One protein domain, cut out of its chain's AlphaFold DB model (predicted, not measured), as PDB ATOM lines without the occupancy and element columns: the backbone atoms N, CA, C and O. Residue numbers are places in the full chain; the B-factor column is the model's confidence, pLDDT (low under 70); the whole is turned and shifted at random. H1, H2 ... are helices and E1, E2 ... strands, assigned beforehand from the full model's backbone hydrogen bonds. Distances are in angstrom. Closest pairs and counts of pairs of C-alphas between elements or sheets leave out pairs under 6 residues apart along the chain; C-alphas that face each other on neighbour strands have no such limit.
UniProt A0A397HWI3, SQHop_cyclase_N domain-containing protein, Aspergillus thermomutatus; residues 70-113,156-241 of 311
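AT A GLANCE: This is residues 70 to 113 and 156 to 241 of the 311 residues of the protein "SQHop_cyclase_N domain-containing protein" of Aspergillus thermomutatus (UniProt A0A397HWI3). Three helices, H2, H5 and H6, lie side by side in one layer with H5 in the middle, and the longest helix, H4, crosses one side of that layer slantwise. Short H1 packs on H2 and H4, H3 turns off at a right angle near the first end of H4, and at the far end the small hairpin of E1 and E2 sticks out with residues 234 to 239. The printed part has 130 residues, with six named helices followed by two named strands, which make a two-stranded antiparallel sheet; the class is mostly helix. The whole is only just compact, close to loose, with a radius of gyration of the C-alphas of 16.6 A and spans of 54 by 39 by 29 A.

HOW THE PARTS SIT: Start at H1, residues 73 to 77, which touches H2, residues 91 to 106; their closest C-alphas, of Ser 73 and Leu 101, are 4.9 A apart. Past the cut, H3, residues 156 to 168, is close to but not clearly touching H4, residues 173 to 191, and about perpendicular to it at 90 degrees; the closest C-alphas, of Thr 168 and Arg 174, are 6.5 A apart. H4 is the hub and touches four helices. It touches H1, closest at the C-alphas of Glu 74 and Ala 177, 5.3 A. It touches H2 at a steep tilt of 44 degrees, opposite ways, closest at the C-alphas of Ile 98 and Ser 181, 6.0 A. Go on to H5, residues 199 to 211: it touches H2 at a shallow tilt of 33 degrees, only just short of steep, the same way, closest at the C-alphas of Ala 96 and Pro 201, 4.6 A. H4 and H5 only just touch, with 3 pairs of C-alphas within 8 A, closest at Ile 185 and Ala 205, 6.3 A. H6, residues 219 to 230, forms a helical hairpin with H5 at a shallow tilt of 28 degrees, opposite ways; the closest C-alphas, of Met 206 and Leu 221, are 6.0 A apart. H6 also touches H4, closest at the C-alphas of Ile 189 and Gly 224, 6.6 A. E1, residues 232 to 235, and E2, residues 238 to 241, form an antiparallel hairpin; look for N 233 and O 240, 2.9 A apart. In H3, H4, H5 and H6 every O i to N i+4 pair is within hydrogen-bond range; H2 has 9 of 12, and H1 has 0 of 1 but 2 of 2 O i to N i+3 pairs.

IN THESE COORDINATES: Find C-alpha 73 at (43.979, 17.063, -4.262), where H1 begins. H2 is 23.6 A long, H3 17.6 A, H5 18.7 A and H6 16.6 A. H4 runs 26.8 A from C-alpha 173 at (39.843, 9.556, -7.659). E2 ends at C-alpha 241, (61.649, 39.195, -9.299).

THE WHOLE: The C-alphas farthest apart, of Phe 170 and Glu 236, are 56.0 A apart. Residues 114 to 155 are not printed, and C-alphas 113 and 156 stand 40.0 A apart across this cut. The link from H1 to H2, residues 78 to 90, is long. The mean pLDDT of the printed part is 80.4; it is under 70 at residue 70, residues 156 to 171 and residues 192 to 197.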
ATOM      1  N   SER A  70      47.497  18.912   5.493       68.25
ATOM      2  CA  SER A  70      47.232  18.137   4.284       68.25
ATOM      3  C   SER A  70      46.057  18.742   3.521       68.25
ATOM      4  O   SER A  70      44.920  18.674   3.991       68.25
ATOM      5  N   LEU A  71      46.321  19.300   2.340       77.50
ATOM      6  CA  LEU A  71      45.282  19.671   1.382       77.50
ATOM      7  C   LEU A  71      44.990  18.475   0.459       77.50
ATOM      8  O   LEU A  71      45.906  18.013  -0.228       77.50
ATOM      9  N   PRO A  72      43.757  17.938   0.441       81.00
ATOM     10  CA  PRO A  72      43.400  16.862  -0.472       81.00
ATOM     11  C   PRO A  72      43.341  17.391  -1.908       81.00
ATOM     12  O   PRO A  72      42.689  18.394  -2.191       81.00
ATOM     13  N   SER A  73      44.005  16.708  -2.836       83.25
ATOM     14  CA  SER A  73      43.979  17.063  -4.262       83.25
ATOM     15  C   SER A  73      42.587  16.906  -4.879       83.25
ATOM     16  O   SER A  73      42.275  17.554  -5.869       83.25
ATOM     17  N   GLU A  74      41.721  16.103  -4.258       85.25
ATOM     18  CA  GLU A  74      40.323  15.878  -4.634       85.25
ATOM     19  C   GLU A  74      39.478  17.155  -4.622       85.25
ATOM     20  O   GLU A  74      38.421  17.178  -5.248       85.25
ATOM     21  N   LEU A  75      39.929  18.227  -3.956       83.69
ATOM     22  CA  LEU A  75      39.206  19.501  -3.928       83.69
ATOM     23  C   LEU A  75      38.958  20.069  -5.333       83.69
ATOM     24  O   LEU A  75      37.961  20.759  -5.534       83.69
ATOM     25  N   ILE A  76      39.817  19.760  -6.312       85.88
ATOM     26  CA  ILE A  76      39.621  20.183  -7.707       85.88
ATOM     27  C   ILE A  76      38.391  19.532  -8.356       85.88
ATOM     28  O   ILE A  76      37.832  20.063  -9.307       85.88
ATOM     29  N   LEU A  77      37.941  18.385  -7.847       85.12
ATOM     30  CA  LEU A  77      36.784  17.668  -8.379       85.12
ATOM     31  C   LEU A  77      35.463  18.151  -7.770       85.12
ATOM     32  O   LEU A  77      34.400  17.691  -8.187       85.12
ATOM     33  N   LEU A  78      35.509  19.056  -6.783       84.56
ATOM     34  CA  LEU A  78      34.307  19.565  -6.132       84.56
ATOM     35  C   LEU A  78      33.471  20.392  -7.117       84.56
ATOM     36  O   LEU A  78      33.943  21.418  -7.618       84.56
ATOM     37  N   PRO A  79      32.206  20.016  -7.352       79.62
ATOM     38  CA  PRO A  79      31.370  20.712  -8.312       79.62
ATOM     39  C   PRO A  79      31.022  22.133  -7.848       79.62
ATOM     40  O   PRO A  79      30.939  22.427  -6.655       79.62
ATOM     41  N   GLN A  80      30.778  23.019  -8.816       80.25
ATOM     42  CA  GLN A  80      30.652  24.469  -8.603       80.25
ATOM     43  C   GLN A  80      29.484  24.881  -7.684       80.25
ATOM     44  O   GLN A  80      29.508  25.966  -7.107       80.25
ATOM     45  N   HIS A  81      28.467  24.025  -7.531       77.94
ATOM     46  CA  HIS A  81      27.292  24.293  -6.696       77.94
ATOM     47  C   HIS A  81      27.563  24.168  -5.187       77.94
ATOM     48  O   HIS A  81      26.741  24.601  -4.381       77.94
ATOM     49  N   ILE A  82      28.708  23.608  -4.781       80.38
ATOM     50  CA  ILE A  82      29.086  23.497  -3.368       80.38
ATOM     51  C   ILE A  82      29.761  24.805  -2.909       80.38
ATOM     52  O   ILE A  82      30.691  25.270  -3.572       80.38
ATOM     53  N   PRO A  83      29.370  25.399  -1.760       71.69
ATOM     54  CA  PRO A  83      29.951  26.653  -1.272       71.69
ATOM     55  C   PRO A  83      31.473  26.643  -1.080       71.69
ATOM     56  O   PRO A  83      32.110  27.668  -1.292       71.69
ATOM     57  N   SER A  84      32.052  25.497  -0.720       73.38
ATOM     58  CA  SER A  84      33.494  25.297  -0.531       73.38
ATOM     59  C   SER A  84      34.244  24.849  -1.793       73.38
ATOM     60  O   SER A  84      35.413  24.480  -1.705       73.38
ATOM     61  N   SER A  85      33.599  24.848  -2.965       80.62
ATOM     62  CA  SER A  85      34.262  24.491  -4.222       80.62
ATOM     63  C   SER A  85      35.308  25.539  -4.609       80.62
ATOM     64  O   SER A  85      35.014  26.737  -4.667       80.62
ATOM     65  N   ILE A  86      36.512  25.068  -4.958       81.12
ATOM     66  CA  ILE A  86      37.608  25.895  -5.494       81.12
ATOM     67  C   ILE A  86      37.153  26.657  -6.748       81.12
ATOM     68  O   ILE A  86      37.637  27.751  -7.026       81.12
ATOM     69  N   CYS A  87      36.174  26.134  -7.491       75.19
ATOM     70  CA  CYS A  87      35.643  26.773  -8.692       75.19
ATOM     71  C   CYS A  87      35.055  28.167  -8.437       75.19
ATOM     72  O   CYS A  87      35.011  28.979  -9.355       75.19
ATOM     73  N   ARG A  88      34.604  28.457  -7.211       78.56
ATOM     74  CA  ARG A  88      34.030  29.766  -6.855       78.56
ATOM     75  C   ARG A  88      35.094  30.791  -6.465       78.56
ATOM     76  O   ARG A  88      34.763  31.956  -6.276       78.56
ATOM     77  N   TRP A  89      36.347  30.368  -6.309       80.88
ATOM     78  CA  TRP A  89      37.433  31.252  -5.901       80.88
ATOM     79  C   TRP A  89      37.939  32.083  -7.087       80.88
ATOM     80  O   TRP A  89      37.837  31.625  -8.232       80.88
ATOM     81  N   PRO A  90      38.507  33.275  -6.831       80.44
ATOM     82  CA  PRO A  90      39.182  34.072  -7.848       80.44
ATOM     83  C   PRO A  90      40.235  33.264  -8.617       80.44
ATOM     84  O   PRO A  90      40.922  32.418  -8.042       80.44
ATOM     85  N   ALA A  91      40.404  33.547  -9.912       77.19
ATOM     86  CA  ALA A  91      41.360  32.835 -10.768       77.19
ATOM     87  C   ALA A  91      42.790  32.852 -10.195       77.19
ATOM     88  O   ALA A  91      43.463  31.826 -10.186       77.19
ATOM     89  N   MET A  92      43.198  33.984  -9.616       76.94
ATOM     90  CA  MET A  92      44.465  34.159  -8.900       76.94
ATOM     91  C   MET A  92      44.680  33.114  -7.792       76.94
ATOM     92  O   MET A  92      45.735  32.478  -7.734       76.94
ATOM     93  N   ASP A  93      43.673  32.900  -6.947       82.81
ATOM     94  CA  ASP A  93      43.756  31.955  -5.833       82.81
ATOM     95  C   ASP A  93      43.793  30.511  -6.334       82.81
ATOM     96  O   ASP A  93      44.538  29.685  -5.805       82.81
ATOM     97  N   ARG A  94      43.041  30.205  -7.401       85.56
ATOM     98  CA  ARG A  94      43.067  28.883  -8.050       85.56
ATOM     99  C   ARG A  94      44.447  28.571  -8.622       85.56
ATOM    100  O   ARG A  94      44.966  27.481  -8.386       85.56
ATOM    101  N   SER A  95      45.064  29.539  -9.297       83.94
ATOM    102  CA  SER A  95      46.403  29.397  -9.873       83.94
ATOM    103  C   SER A  95      47.483  29.192  -8.812       83.94
ATOM    104  O   SER A  95      48.463  28.502  -9.074       83.94
ATOM    105  N   ALA A  96      47.303  29.722  -7.598       85.62
ATOM    106  CA  ALA A  96      48.194  29.442  -6.472       85.62
ATOM    107  C   ALA A  96      47.914  28.077  -5.818       85.62
ATOM    108  O   ALA A  96      48.847  27.336  -5.504       85.62
ATOM    109  N   LEU A  97      46.638  27.736  -5.607       88.75
ATOM    110  CA  LEU A  97      46.224  26.547  -4.865       88.75
ATOM    111  C   LEU A  97      46.441  25.248  -5.645       88.75
ATOM    112  O   LEU A  97      46.915  24.272  -5.072       88.75
ATOM    113  N   ILE A  98      46.088  25.203  -6.930       90.38
ATOM    114  CA  ILE A  98      46.089  23.957  -7.711       90.38
ATOM    115  C   ILE A  98      47.495  23.332  -7.800       90.38
ATOM    116  O   ILE A  98      47.625  22.141  -7.503       90.38
ATOM    117  N   PRO A  99      48.574  24.090  -8.078       91.38
ATOM    118  CA  PRO A  99      49.932  23.560  -7.972       91.38
ATOM    119  C   PRO A  99      50.292  23.073  -6.563       91.38
ATOM    120  O   PRO A  99      50.946  22.039  -6.413       91.38
ATOM    121  N   LEU A 100      49.836  23.772  -5.514       90.75
ATOM    122  CA  LEU A 100      50.067  23.365  -4.123       90.75
ATOM    123  C   LEU A 100      49.420  22.015  -3.793       90.75
ATOM    124  O   LEU A 100      50.001  21.257  -3.017       90.75
ATOM    125  N   LEU A 101      48.269  21.682  -4.388       90.38
ATOM    126  CA  LEU A 101      47.632  20.371  -4.214       90.38
ATOM    127  C   LEU A 101      48.544  19.233  -4.696       90.38
ATOM    128  O   LEU A 101      48.692  18.227  -3.999       90.38
ATOM    129  N   ILE A 102      49.195  19.412  -5.851       91.75
ATOM    130  CA  ILE A 102      50.156  18.446  -6.403       91.75
ATOM    131  C   ILE A 102      51.398  18.366  -5.501       91.75
ATOM    132  O   ILE A 102      51.828  17.274  -5.131       91.75
ATOM    133  N   LEU A 103      51.942  19.508  -5.068       91.62
ATOM    134  CA  LEU A 103      53.101  19.546  -4.164       91.62
ATOM    135  C   LEU A 103      52.821  18.833  -2.829       91.62
ATOM    136  O   LEU A 103      53.646  18.048  -2.363       91.62
ATOM    137  N   CYS A 104      51.644  19.053  -2.236       88.69
ATOM    138  CA  CYS A 104      51.227  18.405  -0.988       88.69
ATOM    139  C   CYS A 104      50.945  16.903  -1.152       88.69
ATOM    140  O   CYS A 104      51.038  16.158  -0.171       88.69
ATOM    141  N   HIS A 105      50.595  16.461  -2.365       88.62
ATOM    142  CA  HIS A 105      50.449  15.048  -2.697       88.62
ATOM    143  C   HIS A 105      51.810  14.343  -2.756       88.62
ATOM    144  O   HIS A 105      51.999  13.342  -2.068       88.62
ATOM    145  N   HIS A 106      52.762  14.889  -3.521       89.31
ATOM    146  CA  HIS A 106      54.085  14.279  -3.716       89.31
ATOM    147  C   HIS A 106      55.015  14.424  -2.513       89.31
ATOM    148  O   HIS A 106      55.880  13.576  -2.312       89.31
ATOM    149  N   ARG A 107      54.853  15.490  -1.715       89.81
ATOM    150  CA  ARG A 107      55.701  15.805  -0.549       89.81
ATOM    151  C   ARG A 107      57.202  15.713  -0.873       89.81
ATOM    152  O   ARG A 107      57.934  14.979  -0.200       89.81
ATOM    153  N   PRO A 108      57.676  16.406  -1.925       91.62
ATOM    154  CA  PRO A 108      59.054  16.268  -2.374       91.62
ATOM    155  C   PRO A 108      60.034  16.774  -1.312       91.62
ATOM    156  O   PRO A 108      59.712  17.659  -0.517       91.62
ATOM    157  N   ILE A 109      61.250  16.229  -1.321       90.25
ATOM    158  CA  ILE A 109      62.364  16.721  -0.506       90.25
ATOM    159  C   ILE A 109      63.557  16.965  -1.431       90.25
ATOM    160  O   ILE A 109      64.209  16.031  -1.900       90.25
ATOM    161  N   PHE A 110      63.840  18.236  -1.687       88.19
ATOM    162  CA  PHE A 110      64.998  18.718  -2.421       88.19
ATOM    163  C   PHE A 110      66.147  18.960  -1.446       88.19
ATOM    164  O   PHE A 110      66.043  19.752  -0.509       88.19
ATOM    165  N   LYS A 111      67.262  18.263  -1.663       83.31
ATOM    166  CA  LYS A 111      68.457  18.425  -0.834       83.31
ATOM    167  C   LYS A 111      69.089  19.788  -1.107       83.31
ATOM    168  O   LYS A 111      69.379  20.115  -2.255       83.31
ATOM    169  N   LEU A 112      69.325  20.555  -0.046       80.19
ATOM    170  CA  LEU A 112      70.056  21.816  -0.127       80.19
ATOM    171  C   LEU A 112      71.556  21.583  -0.365       80.19
ATOM    172  O   LEU A 112      72.091  20.560   0.084       80.19
ATOM    173  N   PRO A 113      72.251  22.522  -1.037       71.38
ATOM    174  CA  PRO A 113      73.694  22.446  -1.216       71.38
ATOM    175  C   PRO A 113      74.389  22.379   0.149       71.38
ATOM    176  O   PRO A 113      74.091  23.138   1.073       71.38
ATOM    177  N   SER A 156      38.624  15.465  15.419       43.06
ATOM    178  CA  SER A 156      37.724  14.770  14.497       43.06
ATOM    179  C   SER A 156      38.013  15.126  13.040       43.06
ATOM    180  O   SER A 156      37.994  14.231  12.202       43.06
ATOM    181  N   THR A 157      38.354  16.378  12.722       46.75
ATOM    182  CA  THR A 157      38.746  16.763  11.353       46.75
ATOM    183  C   THR A 157      40.058  16.115  10.922       46.75
ATOM    184  O   THR A 157      40.175  15.690   9.775       46.75
ATOM    185  N   ASP A 158      41.013  15.966  11.838       50.22
ATOM    186  CA  ASP A 158      42.305  15.337  11.557       50.22
ATOM    187  C   ASP A 158      42.174  13.807  11.397       50.22
ATOM    188  O   ASP A 158      42.790  13.196  10.521       50.22
ATOM    189  N   LEU A 159      41.274  13.177  12.165       48.88
ATOM    190  CA  LEU A 159      40.914  11.765  12.002       48.88
ATOM    191  C   LEU A 159      40.154  11.512  10.693       48.88
ATOM    192  O   LEU A 159      40.458  10.550   9.997       48.88
ATOM    193  N   ILE A 160      39.208  12.385  10.330       55.66
ATOM    194  CA  ILE A 160      38.490  12.327   9.049       55.66
ATOM    195  C   ILE A 160      39.465  12.565   7.895       55.66
ATOM    196  O   ILE A 160      39.409  11.845   6.910       55.66
ATOM    197  N   GLY A 161      40.413  13.494   8.023       56.75
ATOM    198  CA  GLY A 161      41.471  13.713   7.037       56.75
ATOM    199  C   GLY A 161      42.377  12.493   6.872       56.75
ATOM    200  O   GLY A 161      42.688  12.103   5.749       56.75
ATOM    201  N   ARG A 162      42.758  11.827   7.969       56.97
ATOM    202  CA  ARG A 162      43.531  10.572   7.945       56.97
ATOM    203  C   ARG A 162      42.735   9.397   7.377       56.97
ATOM    204  O   ARG A 162      43.283   8.622   6.599       56.97
ATOM    205  N   PHE A 163      41.455   9.287   7.720       54.31
ATOM    206  CA  PHE A 163      40.555   8.242   7.238       54.31
ATOM    207  C   PHE A 163      40.216   8.428   5.757       54.31
ATOM    208  O   PHE A 163      40.301   7.473   4.992       54.31
ATOM    209  N   LEU A 164      39.937   9.660   5.325       54.94
ATOM    210  CA  LEU A 164      39.797  10.016   3.917       54.94
ATOM    211  C   LEU A 164      41.107   9.764   3.180       54.94
ATOM    212  O   LEU A 164      41.063   9.097   2.158       54.94
ATOM    213  N   ASN A 165      42.271  10.170   3.703       56.16
ATOM    214  CA  ASN A 165      43.570   9.838   3.098       56.16
ATOM    215  C   ASN A 165      43.785   8.316   2.973       56.16
ATOM    216  O   ASN A 165      44.309   7.868   1.956       56.16
ATOM    217  N   GLY A 166      43.334   7.526   3.953       56.44
ATOM    218  CA  GLY A 166      43.343   6.061   3.904       56.44
ATOM    219  C   GLY A 166      42.395   5.478   2.847       56.44
ATOM    220  O   GLY A 166      42.815   4.643   2.052       56.44
ATOM    221  N   LEU A 167      41.149   5.961   2.767       50.19
ATOM    222  CA  LEU A 167      40.193   5.576   1.716       50.19
ATOM    223  C   LEU A 167      40.661   6.002   0.320       50.19
ATOM    224  O   LEU A 167      40.402   5.320  -0.666       50.19
ATOM    225  N   THR A 168      41.378   7.116   0.232       52.34
ATOM    226  CA  THR A 168      41.876   7.684  -1.022       52.34
ATOM    227  C   THR A 168      42.957   6.817  -1.669       52.34
ATOM    228  O   THR A 168      43.106   6.846  -2.886       52.34
ATOM    229  N   TYR A 169      43.668   5.996  -0.889       54.75
ATOM    230  CA  TYR A 169      44.609   5.004  -1.419       54.75
ATOM    231  C   TYR A 169      43.901   3.880  -2.201       54.75
ATOM    232  O   TYR A 169      44.507   3.250  -3.063       54.75
ATOM    233  N   PHE A 170      42.608   3.649  -1.938       53.16
ATOM    234  CA  PHE A 170      41.816   2.591  -2.571       53.16
ATOM    235  C   PHE A 170      41.011   3.046  -3.802       53.16
ATOM    236  O   PHE A 170      40.613   2.199  -4.598       53.16
ATOM    237  N   PHE A 171      40.781   4.352  -4.003       58.75
ATOM    238  CA  PHE A 171      39.964   4.868  -5.113       58.75
ATOM    239  C   PHE A 171      40.806   5.590  -6.186       58.75
ATOM    240  O   PHE A 171      41.655   6.415  -5.849       58.75
ATOM    241  N   PRO A 172      40.524   5.409  -7.498       74.00
ATOM    242  CA  PRO A 172      41.246   6.082  -8.593       74.00
ATOM    243  C   PRO A 172      41.024   7.608  -8.649       74.00
ATOM    244  O   PRO A 172      41.578   8.293  -9.512       74.00
ATOM    245  N   LEU A 173      40.229   8.152  -7.725       81.56
ATOM    246  CA  LEU A 173      39.843   9.556  -7.659       81.56
ATOM    247  C   LEU A 173      41.052  10.485  -7.488       81.56
ATOM    248  O   LEU A 173      41.099  11.538  -8.115       81.56
ATOM    249  N   ARG A 174      42.065  10.058  -6.721       83.62
ATOM    250  CA  ARG A 174      43.313  10.812  -6.513       83.62
ATOM    251  C   ARG A 174      44.064  11.035  -7.820       83.62
ATOM    252  O   ARG A 174      44.423  12.160  -8.148       83.62
ATOM    253  N   ARG A 175      44.265   9.963  -8.591       85.75
ATOM    254  CA  ARG A 175      44.963  10.016  -9.884       85.75
ATOM    255  C   ARG A 175      44.206  10.891 -10.882       85.75
ATOM    256  O   ARG A 175      44.822  11.664 -11.606       85.75
ATOM    257  N   TYR A 176      42.878  10.800 -10.885       89.06
ATOM    258  CA  TYR A 176      42.037  11.657 -11.716       89.06
ATOM    259  C   TYR A 176      42.100  13.135 -11.292       89.06
ATOM    260  O   TYR A 176      42.197  14.015 -12.145       89.06
ATOM    261  N   ALA A 177      42.115  13.422  -9.988       89.44
ATOM    262  CA  ALA A 177      42.272  14.776  -9.459       89.44
ATOM    263  C   ALA A 177      43.630  15.396  -9.835       89.44
ATOM    264  O   ALA A 177      43.691  16.556 -10.241       89.44
ATOM    265  N   LEU A 178      44.716  14.620  -9.758       91.12
ATOM    266  CA  LEU A 178      46.044  15.060 -10.200       91.12
ATOM    267  C   LEU A 178      46.068  15.331 -11.704       91.12
ATOM    268  O   LEU A 178      46.511  16.398 -12.115       91.12
ATOM    269  N   TYR A 179      45.495  14.433 -12.511       92.00
ATOM    270  CA  TYR A 179      45.357  14.637 -13.955       92.00
ATOM    271  C   TYR A 179      44.629  15.951 -14.281       92.00
ATOM    272  O   TYR A 179      45.115  16.745 -15.081       92.00
ATOM    273  N   ARG A 180      43.506  16.231 -13.605       91.06
ATOM    274  CA  ARG A 180      42.775  17.503 -13.745       91.06
ATOM    275  C   ARG A 180      43.594  18.716 -13.315       91.06
ATOM    276  O   ARG A 180      43.488  19.773 -13.927       91.06
ATOM    277  N   SER A 181      44.408  18.567 -12.274       91.62
ATOM    278  CA  SER A 181      45.272  19.641 -11.776       91.62
ATOM    279  C   SER A 181      46.376  19.970 -12.783       91.62
ATOM    280  O   SER A 181      46.652  21.139 -13.034       91.62
ATOM    281  N   VAL A 182      46.958  18.948 -13.419       93.12
ATOM    282  CA  VAL A 182      47.924  19.108 -14.516       93.12
ATOM    283  C   VAL A 182      47.271  19.762 -15.731       93.12
ATOM    284  O   VAL A 182      47.827  20.708 -16.276       93.12
ATOM    285  N   GLU A 183      46.083  19.307 -16.130       91.25
ATOM    286  CA  GLU A 183      45.324  19.889 -17.244       91.25
ATOM    287  C   GLU A 183      45.058  21.387 -17.023       91.25
ATOM    288  O   GLU A 183      45.323  22.194 -17.913       91.25
ATOM    289  N   PHE A 184      44.638  21.774 -15.812       88.88
ATOM    290  CA  PHE A 184      44.469  23.178 -15.430       88.88
ATOM    291  C   PHE A 184      45.773  23.976 -15.561       88.88
ATOM    292  O   PHE A 184      45.773  25.077 -16.114       88.88
ATOM    293  N   ILE A 185      46.893  23.434 -15.072       89.81
ATOM    294  CA  ILE A 185      48.200  24.099 -15.151       89.81
ATOM    295  C   ILE A 185      48.620  24.299 -16.610       89.81
ATOM    296  O   ILE A 185      49.055  25.388 -16.977       89.81
ATOM    297  N   LEU A 186      48.480  23.270 -17.448       89.44
ATOM    298  CA  LEU A 186      48.830  23.346 -18.865       89.44
ATOM    299  C   LEU A 186      47.986  24.382 -19.600       89.44
ATOM    300  O   LEU A 186      48.535  25.156 -20.381       89.44
ATOM    301  N   GLU A 187      46.683  24.428 -19.339       85.00
ATOM    302  CA  GLU A 187      45.811  25.428 -19.951       85.00
ATOM    303  C   GLU A 187      46.157  26.840 -19.470       85.00
ATOM    304  O   GLU A 187      46.272  27.748 -20.291       85.00
ATOM    305  N   THR A 188      46.458  27.002 -18.176       81.00
ATOM    306  CA  THR A 188      46.946  28.274 -17.624       81.00
ATOM    307  C   THR A 188      48.200  28.729 -18.365       81.00
ATOM    308  O   THR A 188      48.239  29.862 -18.831       81.00
ATOM    309  N   ILE A 189      49.189  27.841 -18.562       82.69
ATOM    310  CA  ILE A 189      50.432  28.130 -19.305       82.69
ATOM    311  C   ILE A 189      50.146  28.564 -20.746       82.69
ATOM    312  O   ILE A 189      50.770  29.501 -21.238       82.69
ATOM    313  N   ARG A 190      49.208  27.901 -21.432       79.12
ATOM    314  CA  ARG A 190      48.840  28.241 -22.818       79.12
ATOM    315  C   ARG A 190      48.195  29.615 -22.915       79.12
ATOM    316  O   ARG A 190      48.484  30.358 -23.847       79.12
ATOM    317  N   GLU A 191      47.356  29.956 -21.947       72.00
ATOM    318  CA  GLU A 191      46.731  31.272 -21.854       72.00
ATOM    319  C   GLU A 191      47.701  32.352 -21.356       72.00
ATOM    320  O   GLU A 191      47.412  33.543 -21.495       72.00
ATOM    321  N   MET A 192      48.885  31.972 -20.846       64.44
ATOM    322  CA  MET A 192      49.843  32.953 -20.345       64.44
ATOM    323  C   MET A 192      50.393  33.912 -21.392       64.44
ATOM    324  O   MET A 192      50.836  35.003 -21.037       64.44
ATOM    325  N   GLY A 193      50.303  33.546 -22.673       52.00
ATOM    326  CA  GLY A 193      50.660  34.420 -23.790       52.00
ATOM    327  C   GLY A 193      49.833  35.711 -23.886       52.00
ATOM    328  O   GLY A 193      50.159  36.549 -24.718       52.00
ATOM    329  N   GLY A 194      48.788  35.872 -23.059       49.00
ATOM    330  CA  GLY A 194      47.918  37.047 -23.010       49.00
ATOM    331  C   GLY A 194      48.252  38.053 -21.902       49.00
ATOM    332  O   GLY A 194      48.679  39.154 -22.215       49.00
ATOM    333  N   VAL A 195      48.018  37.749 -20.612       43.25
ATOM    334  CA  VAL A 195      47.993  38.771 -19.530       43.25
ATOM    335  C   VAL A 195      48.277  38.195 -18.132       43.25
ATOM    336  O   VAL A 195      47.772  37.128 -17.807       43.25
ATOM    337  N   GLY A 196      49.021  38.942 -17.295       53.66
ATOM    338  CA  GLY A 196      48.833  38.994 -15.831       53.66
ATOM    339  C   GLY A 196      49.232  37.785 -14.973       53.66
ATOM    340  O   GLY A 196      48.455  37.391 -14.102       53.66
ATOM    341  N   HIS A 197      50.434  37.218 -15.139       64.56
ATOM    342  CA  HIS A 197      50.861  36.072 -14.314       64.56
ATOM    343  C   HIS A 197      51.661  36.461 -13.084       64.56
ATOM    344  O   HIS A 197      52.446  37.411 -13.073       64.56
ATOM    345  N   LEU A 198      51.451  35.668 -12.039       76.56
ATOM    346  CA  LEU A 198      52.141  35.776 -10.766       76.56
ATOM    347  C   LEU A 198      53.364  34.864 -10.754       76.56
ATOM    348  O   LEU A 198      53.239  33.658 -10.990       76.56
ATOM    349  N   ALA A 199      54.522  35.404 -10.377       83.19
ATOM    350  CA  ALA A 199      55.778  34.651 -10.371       83.19
ATOM    351  C   ALA A 199      55.714  33.393  -9.488       83.19
ATOM    352  O   ALA A 199      56.121  32.304  -9.887       83.19
ATOM    353  N   ARG A 200      55.174  33.516  -8.269       86.06
ATOM    354  CA  ARG A 200      55.174  32.417  -7.290       86.06
ATOM    355  C   ARG A 200      54.251  31.246  -7.691       86.06
ATOM    356  O   ARG A 200      54.732  30.115  -7.677       86.06
ATOM    357  N   PRO A 201      52.966  31.453  -8.041       87.69
ATOM    358  CA  PRO A 201      52.103  30.416  -8.614       87.69
ATOM    359  C   PRO A 201      52.710  29.724  -9.830       87.69
ATOM    360  O   PRO A 201      52.703  28.496  -9.891       87.69
ATOM    361  N   LEU A 202      53.308  30.492 -10.744       87.75
ATOM    362  CA  LEU A 202      53.950  29.936 -11.928       87.75
ATOM    363  C   LEU A 202      55.145  29.044 -11.562       87.75
ATOM    364  O   LEU A 202      55.248  27.918 -12.046       87.75
ATOM    365  N   HIS A 203      55.999  29.483 -10.636       89.69
ATOM    366  CA  HIS A 203      57.090  28.659 -10.112       89.69
ATOM    367  C   HIS A 203      56.584  27.342  -9.496       89.69
ATOM    368  O   HIS A 203      57.112  26.268  -9.793       89.69
ATOM    369  N   MET A 204      55.518  27.390  -8.688       91.38
ATOM    370  CA  MET A 204      54.913  26.182  -8.111       91.38
ATOM    371  C   MET A 204      54.317  25.268  -9.187       91.38
ATOM    372  O   MET A 204      54.439  24.049  -9.079       91.38
ATOM    373  N   ALA A 205      53.719  25.833 -10.238       91.88
ATOM    374  CA  ALA A 205      53.190  25.085 -11.372       91.88
ATOM    375  C   ALA A 205      54.295  24.342 -12.141       91.88
ATOM    376  O   ALA A 205      54.130  23.167 -12.464       91.88
ATOM    377  N   MET A 206      55.451  24.978 -12.365       92.25
ATOM    378  CA  MET A 206      56.613  24.331 -12.991       92.25
ATOM    379  C   MET A 206      57.138  23.162 -12.152       92.25
ATOM    380  O   MET A 206      57.400  22.080 -12.684       92.25
ATOM    381  N   LEU A 207      57.243  23.351 -10.832       92.69
ATOM    382  CA  LEU A 207      57.621  22.279  -9.911       92.69
ATOM    383  C   LEU A 207      56.602  21.134  -9.920       92.69
ATOM    384  O   LEU A 207      56.995  19.971  -9.964       92.69
ATOM    385  N   ALA A 208      55.306  21.447  -9.924       93.62
ATOM    386  CA  ALA A 208      54.242  20.453  -9.991       93.62
ATOM    387  C   ALA A 208      54.321  19.616 -11.280       93.62
ATOM    388  O   ALA A 208      54.319  18.390 -11.206       93.62
ATOM    389  N   LEU A 209      54.495  20.249 -12.447       93.69
ATOM    390  CA  LEU A 209      54.693  19.536 -13.716       93.69
ATOM    391  C   LEU A 209      55.937  18.644 -13.683       93.69
ATOM    392  O   LEU A 209      55.903  17.505 -14.149       93.69
ATOM    393  N   LYS A 210      57.039  19.133 -13.103       93.94
ATOM    394  CA  LYS A 210      58.266  18.345 -12.963       93.94
ATOM    395  C   LYS A 210      58.046  17.076 -12.129       93.94
ATOM    396  O   LYS A 210      58.586  16.029 -12.484       93.94
ATOM    397  N   LEU A 211      57.270  17.160 -11.047       93.44
ATOM    398  CA  LEU A 211      56.931  16.015 -10.189       93.44
ATOM    399  C   LEU A 211      55.982  15.027 -10.876       93.44
ATOM    400  O   LEU A 211      56.117  13.824 -10.685       93.44
ATOM    401  N   GLU A 212      55.101  15.520 -11.744       93.62
ATOM    402  CA  GLU A 212      54.228  14.708 -12.606       93.62
ATOM    403  C   GLU A 212      54.970  14.095 -13.814       93.62
ATOM    404  O   GLU A 212      54.364  13.495 -14.699       93.62
ATOM    405  N   GLY A 213      56.303  14.212 -13.859       92.31
ATOM    406  CA  GLY A 213      57.156  13.534 -14.834       92.31
ATOM    407  C   GLY A 213      57.446  14.327 -16.108       92.31
ATOM    408  O   GLY A 213      58.110  13.804 -17.006       92.31
ATOM    409  N   TYR A 214      57.023  15.592 -16.204       92.50
ATOM    410  CA  TYR A 214      57.373  16.427 -17.350       92.50
ATOM    411  C   TYR A 214      58.883  16.697 -17.375       92.50
ATOM    412  O   TYR A 214      59.517  17.065 -16.378       92.50
ATOM    413  N   SER A 215      59.485  16.517 -18.551       91.88
ATOM    414  CA  SER A 215      60.880  16.896 -18.774       91.88
ATOM    415  C   SER A 215      61.032  18.412 -18.679       91.88
ATOM    416  O   SER A 215      60.165  19.156 -19.138       91.88
ATOM    417  N   VAL A 216      62.178  18.874 -18.170       87.38
ATOM    418  CA  VAL A 216      62.527  20.309 -18.168       87.38
ATOM    419  C   VAL A 216      62.592  20.866 -19.595       87.38
ATOM    420  O   VAL A 216      62.364  22.044 -19.814       87.38
ATOM    421  N   GLN A 217      62.833  19.998 -20.582       88.94
ATOM    422  CA  GLN A 217      62.870  20.363 -21.997       88.94
ATOM    423  C   GLN A 217      61.498  20.312 -22.685       88.94
ATOM    424  O   GLN A 217      61.409  20.554 -23.887       88.94
ATOM    425  N   SER A 218      60.429  19.960 -21.961       89.88
ATOM    426  CA  SER A 218      59.077  19.976 -22.520       89.88
ATOM    427  C   SER A 218      58.631  21.411 -22.803       89.88
ATOM    428  O   SER A 218      58.965  22.328 -22.055       89.88
ATOM    429  N   CYS A 219      57.863  21.598 -23.881       88.94
ATOM    430  CA  CYS A 219      57.384  22.916 -24.302       88.94
ATOM    431  C   CYS A 219      56.684  23.692 -23.163       88.94
ATOM    432  O   CYS A 219      57.134  24.796 -22.873       88.94
ATOM    433  N   PRO A 220      55.708  23.125 -22.416       85.94
ATOM    434  CA  PRO A 220      55.028  23.868 -21.349       85.94
ATOM    435  C   PRO A 220      55.960  24.331 -20.222       85.94
ATOM    436  O   PRO A 220      55.781  25.417 -19.676       85.94
ATOM    437  N   LEU A 221      56.957  23.511 -19.876       88.19
ATOM    438  CA  LEU A 221      57.880  23.810 -18.785       88.19
ATOM    439  C   LEU A 221      58.907  24.869 -19.214       88.19
ATOM    440  O   LEU A 221      59.159  25.802 -18.462       88.19
ATOM    441  N   ARG A 222      59.420  24.791 -20.451       89.38
ATOM    442  CA  ARG A 222      60.263  25.849 -21.031       89.38
ATOM    443  C   ARG A 222      59.522  27.178 -21.119       89.38
ATOM    444  O   ARG A 222      60.015  28.150 -20.578       89.38
ATOM    445  N   THR A 223      58.311  27.205 -21.680       86.62
ATOM    446  CA  THR A 223      57.513  28.439 -21.772       86.62
ATOM    447  C   THR A 223      57.304  29.093 -20.405       86.62
ATOM    448  O   THR A 223      57.429  30.309 -20.277       86.62
ATOM    449  N   GLY A 224      57.002  28.303 -19.369       86.44
ATOM    450  CA  GLY A 224      56.835  28.837 -18.020       86.44
ATOM    451  C   GLY A 224      58.137  29.340 -17.393       86.44
ATOM    452  O   GLY A 224      58.122  30.379 -16.739       86.44
ATOM    453  N   LEU A 225      59.260  28.646 -17.601       87.62
ATOM    454  CA  LEU A 225      60.576  29.101 -17.137       87.62
ATOM    455  C   LEU A 225      61.029  30.370 -17.862       87.62
ATOM    456  O   LEU A 225      61.418  31.322 -17.193       87.62
ATOM    457  N   ASP A 226      60.893  30.414 -19.188       87.25
ATOM    458  CA  ASP A 226      61.205  31.592 -19.996       87.25
ATOM    459  C   ASP A 226      60.392  32.791 -19.486       87.25
ATOM    460  O   ASP A 226      60.935  33.870 -19.272       87.25
ATOM    461  N   TYR A 227      59.098  32.612 -19.194       84.69
ATOM    462  CA  TYR A 227      58.277  33.684 -18.626       84.69
ATOM    463  C   TYR A 227      58.752  34.127 -17.234       84.69
ATOM    464  O   TYR A 227      58.773  35.323 -16.951       84.69
ATOM    465  N   LEU A 228      59.156  33.198 -16.359       85.81
ATOM    466  CA  LEU A 228      59.728  33.552 -15.054       85.81
ATOM    467  C   LEU A 228      61.007  34.382 -15.196       85.81
ATOM    468  O   LEU A 228      61.195  35.313 -14.417       85.81
ATOM    469  N   GLU A 229      61.847  34.089 -16.189       86.69
ATOM    470  CA  GLU A 229      63.036  34.893 -16.491       86.69
ATOM    471  C   GLU A 229      62.668  36.317 -16.927       86.69
ATOM    472  O   GLU A 229      63.314  37.266 -16.491       86.69
ATOM    473  N   HIS A 230      61.580  36.500 -17.683       84.25
ATOM    474  CA  HIS A 230      61.087  37.834 -18.059       84.25
ATOM    475  C   HIS A 230      60.577  38.659 -16.866       84.25
ATOM    476  O   HIS A 230      60.471  39.879 -16.968       84.25
ATOM    477  N   LEU A 231      60.257  38.023 -15.732       84.00
ATOM    478  CA  LEU A 231      59.888  38.720 -14.495       84.00
ATOM    479  C   LEU A 231      61.111  39.146 -13.672       84.00
ATOM    480  O   LEU A 231      60.947  39.833 -12.660       84.00
ATOM    481  N   VAL A 232      62.321  38.731 -14.055       87.62
ATOM    482  CA  VAL A 232      63.561  39.118 -13.382       87.62
ATOM    483  C   VAL A 232      64.014  40.477 -13.906       87.62
ATOM    484  O   VAL A 232      64.201  40.668 -15.103       87.62
ATOM    485  N   TYR A 233      64.246  41.410 -12.988       85.62
ATOM    486  CA  TYR A 233      64.850  42.706 -13.273       85.62
ATOM    487  C   TYR A 233      66.175  42.844 -12.522       85.62
ATOM    488  O   TYR A 233      66.307  42.383 -11.384       85.62
ATOM    489  N   GLU A 234      67.158  43.471 -13.160       90.06
ATOM    490  CA  GLU A 234      68.478  43.736 -12.592       90.06
ATOM    491  C   GLU A 234      68.783  45.229 -12.702       90.06
ATOM    492  O   GLU A 234      68.749  45.795 -13.794       90.06
ATOM    493  N   ASP A 235      69.061  45.858 -11.560       88.56
ATOM    494  CA  ASP A 235      69.455  47.263 -11.455       88.56
ATOM    495  C   ASP A 235      70.684  47.451 -10.554       88.56
ATOM    496  O   ASP A 235      71.259  46.485 -10.046       88.56
ATOM    497  N   GLU A 236      71.090  48.706 -10.333       89.06
ATOM    498  CA  GLU A 236      72.214  49.065  -9.453       89.06
ATOM    499  C   GLU A 236      72.061  48.530  -8.020       89.06
ATOM    500  O   GLU A 236      73.049  48.336  -7.313       89.06
ATOM    501  N   ALA A 237      70.829  48.274  -7.579       85.69
ATOM    502  CA  ALA A 237      70.516  47.755  -6.258       85.69
ATOM    503  C   ALA A 237      70.308  46.223  -6.243       85.69
ATOM    504  O   ALA A 237      69.996  45.662  -5.187       85.69
ATOM    505  N   GLY A 238      70.524  45.545  -7.376       87.56
ATOM    506  CA  GLY A 238      70.637  44.094  -7.504       87.56
ATOM    507  C   GLY A 238      69.539  43.436  -8.342       87.56
ATOM    508  O   GLY A 238      68.785  44.079  -9.069       87.56
ATOM    509  N   LYS A 239      69.448  42.105  -8.230       89.00
ATOM    510  CA  LYS A 239      68.447  41.284  -8.928       89.00
ATOM    511  C   LYS A 239      67.171  41.140  -8.107       89.00
ATOM    512  O   LYS A 239      67.226  40.792  -6.927       89.00
ATOM    513  N   ARG A 240      66.017  41.347  -8.741       88.19
ATOM    514  CA  ARG A 240      64.682  41.212  -8.140       88.19
ATOM    515  C   ARG A 240      63.740  40.482  -9.087       88.19
ATOM    516  O   ARG A 240      63.926  40.513 -10.296       88.19
ATOM    517  N   ILE A 241      62.718  39.840  -8.529       86.38
ATOM    518  CA  ILE A 241      61.649  39.195  -9.299       86.38
ATOM    519  C   ILE A 241      60.361  39.981  -9.074       86.38
ATOM    520  O   ILE A 241      59.964  40.211  -7.929       86.38
TER     521      ILE A 241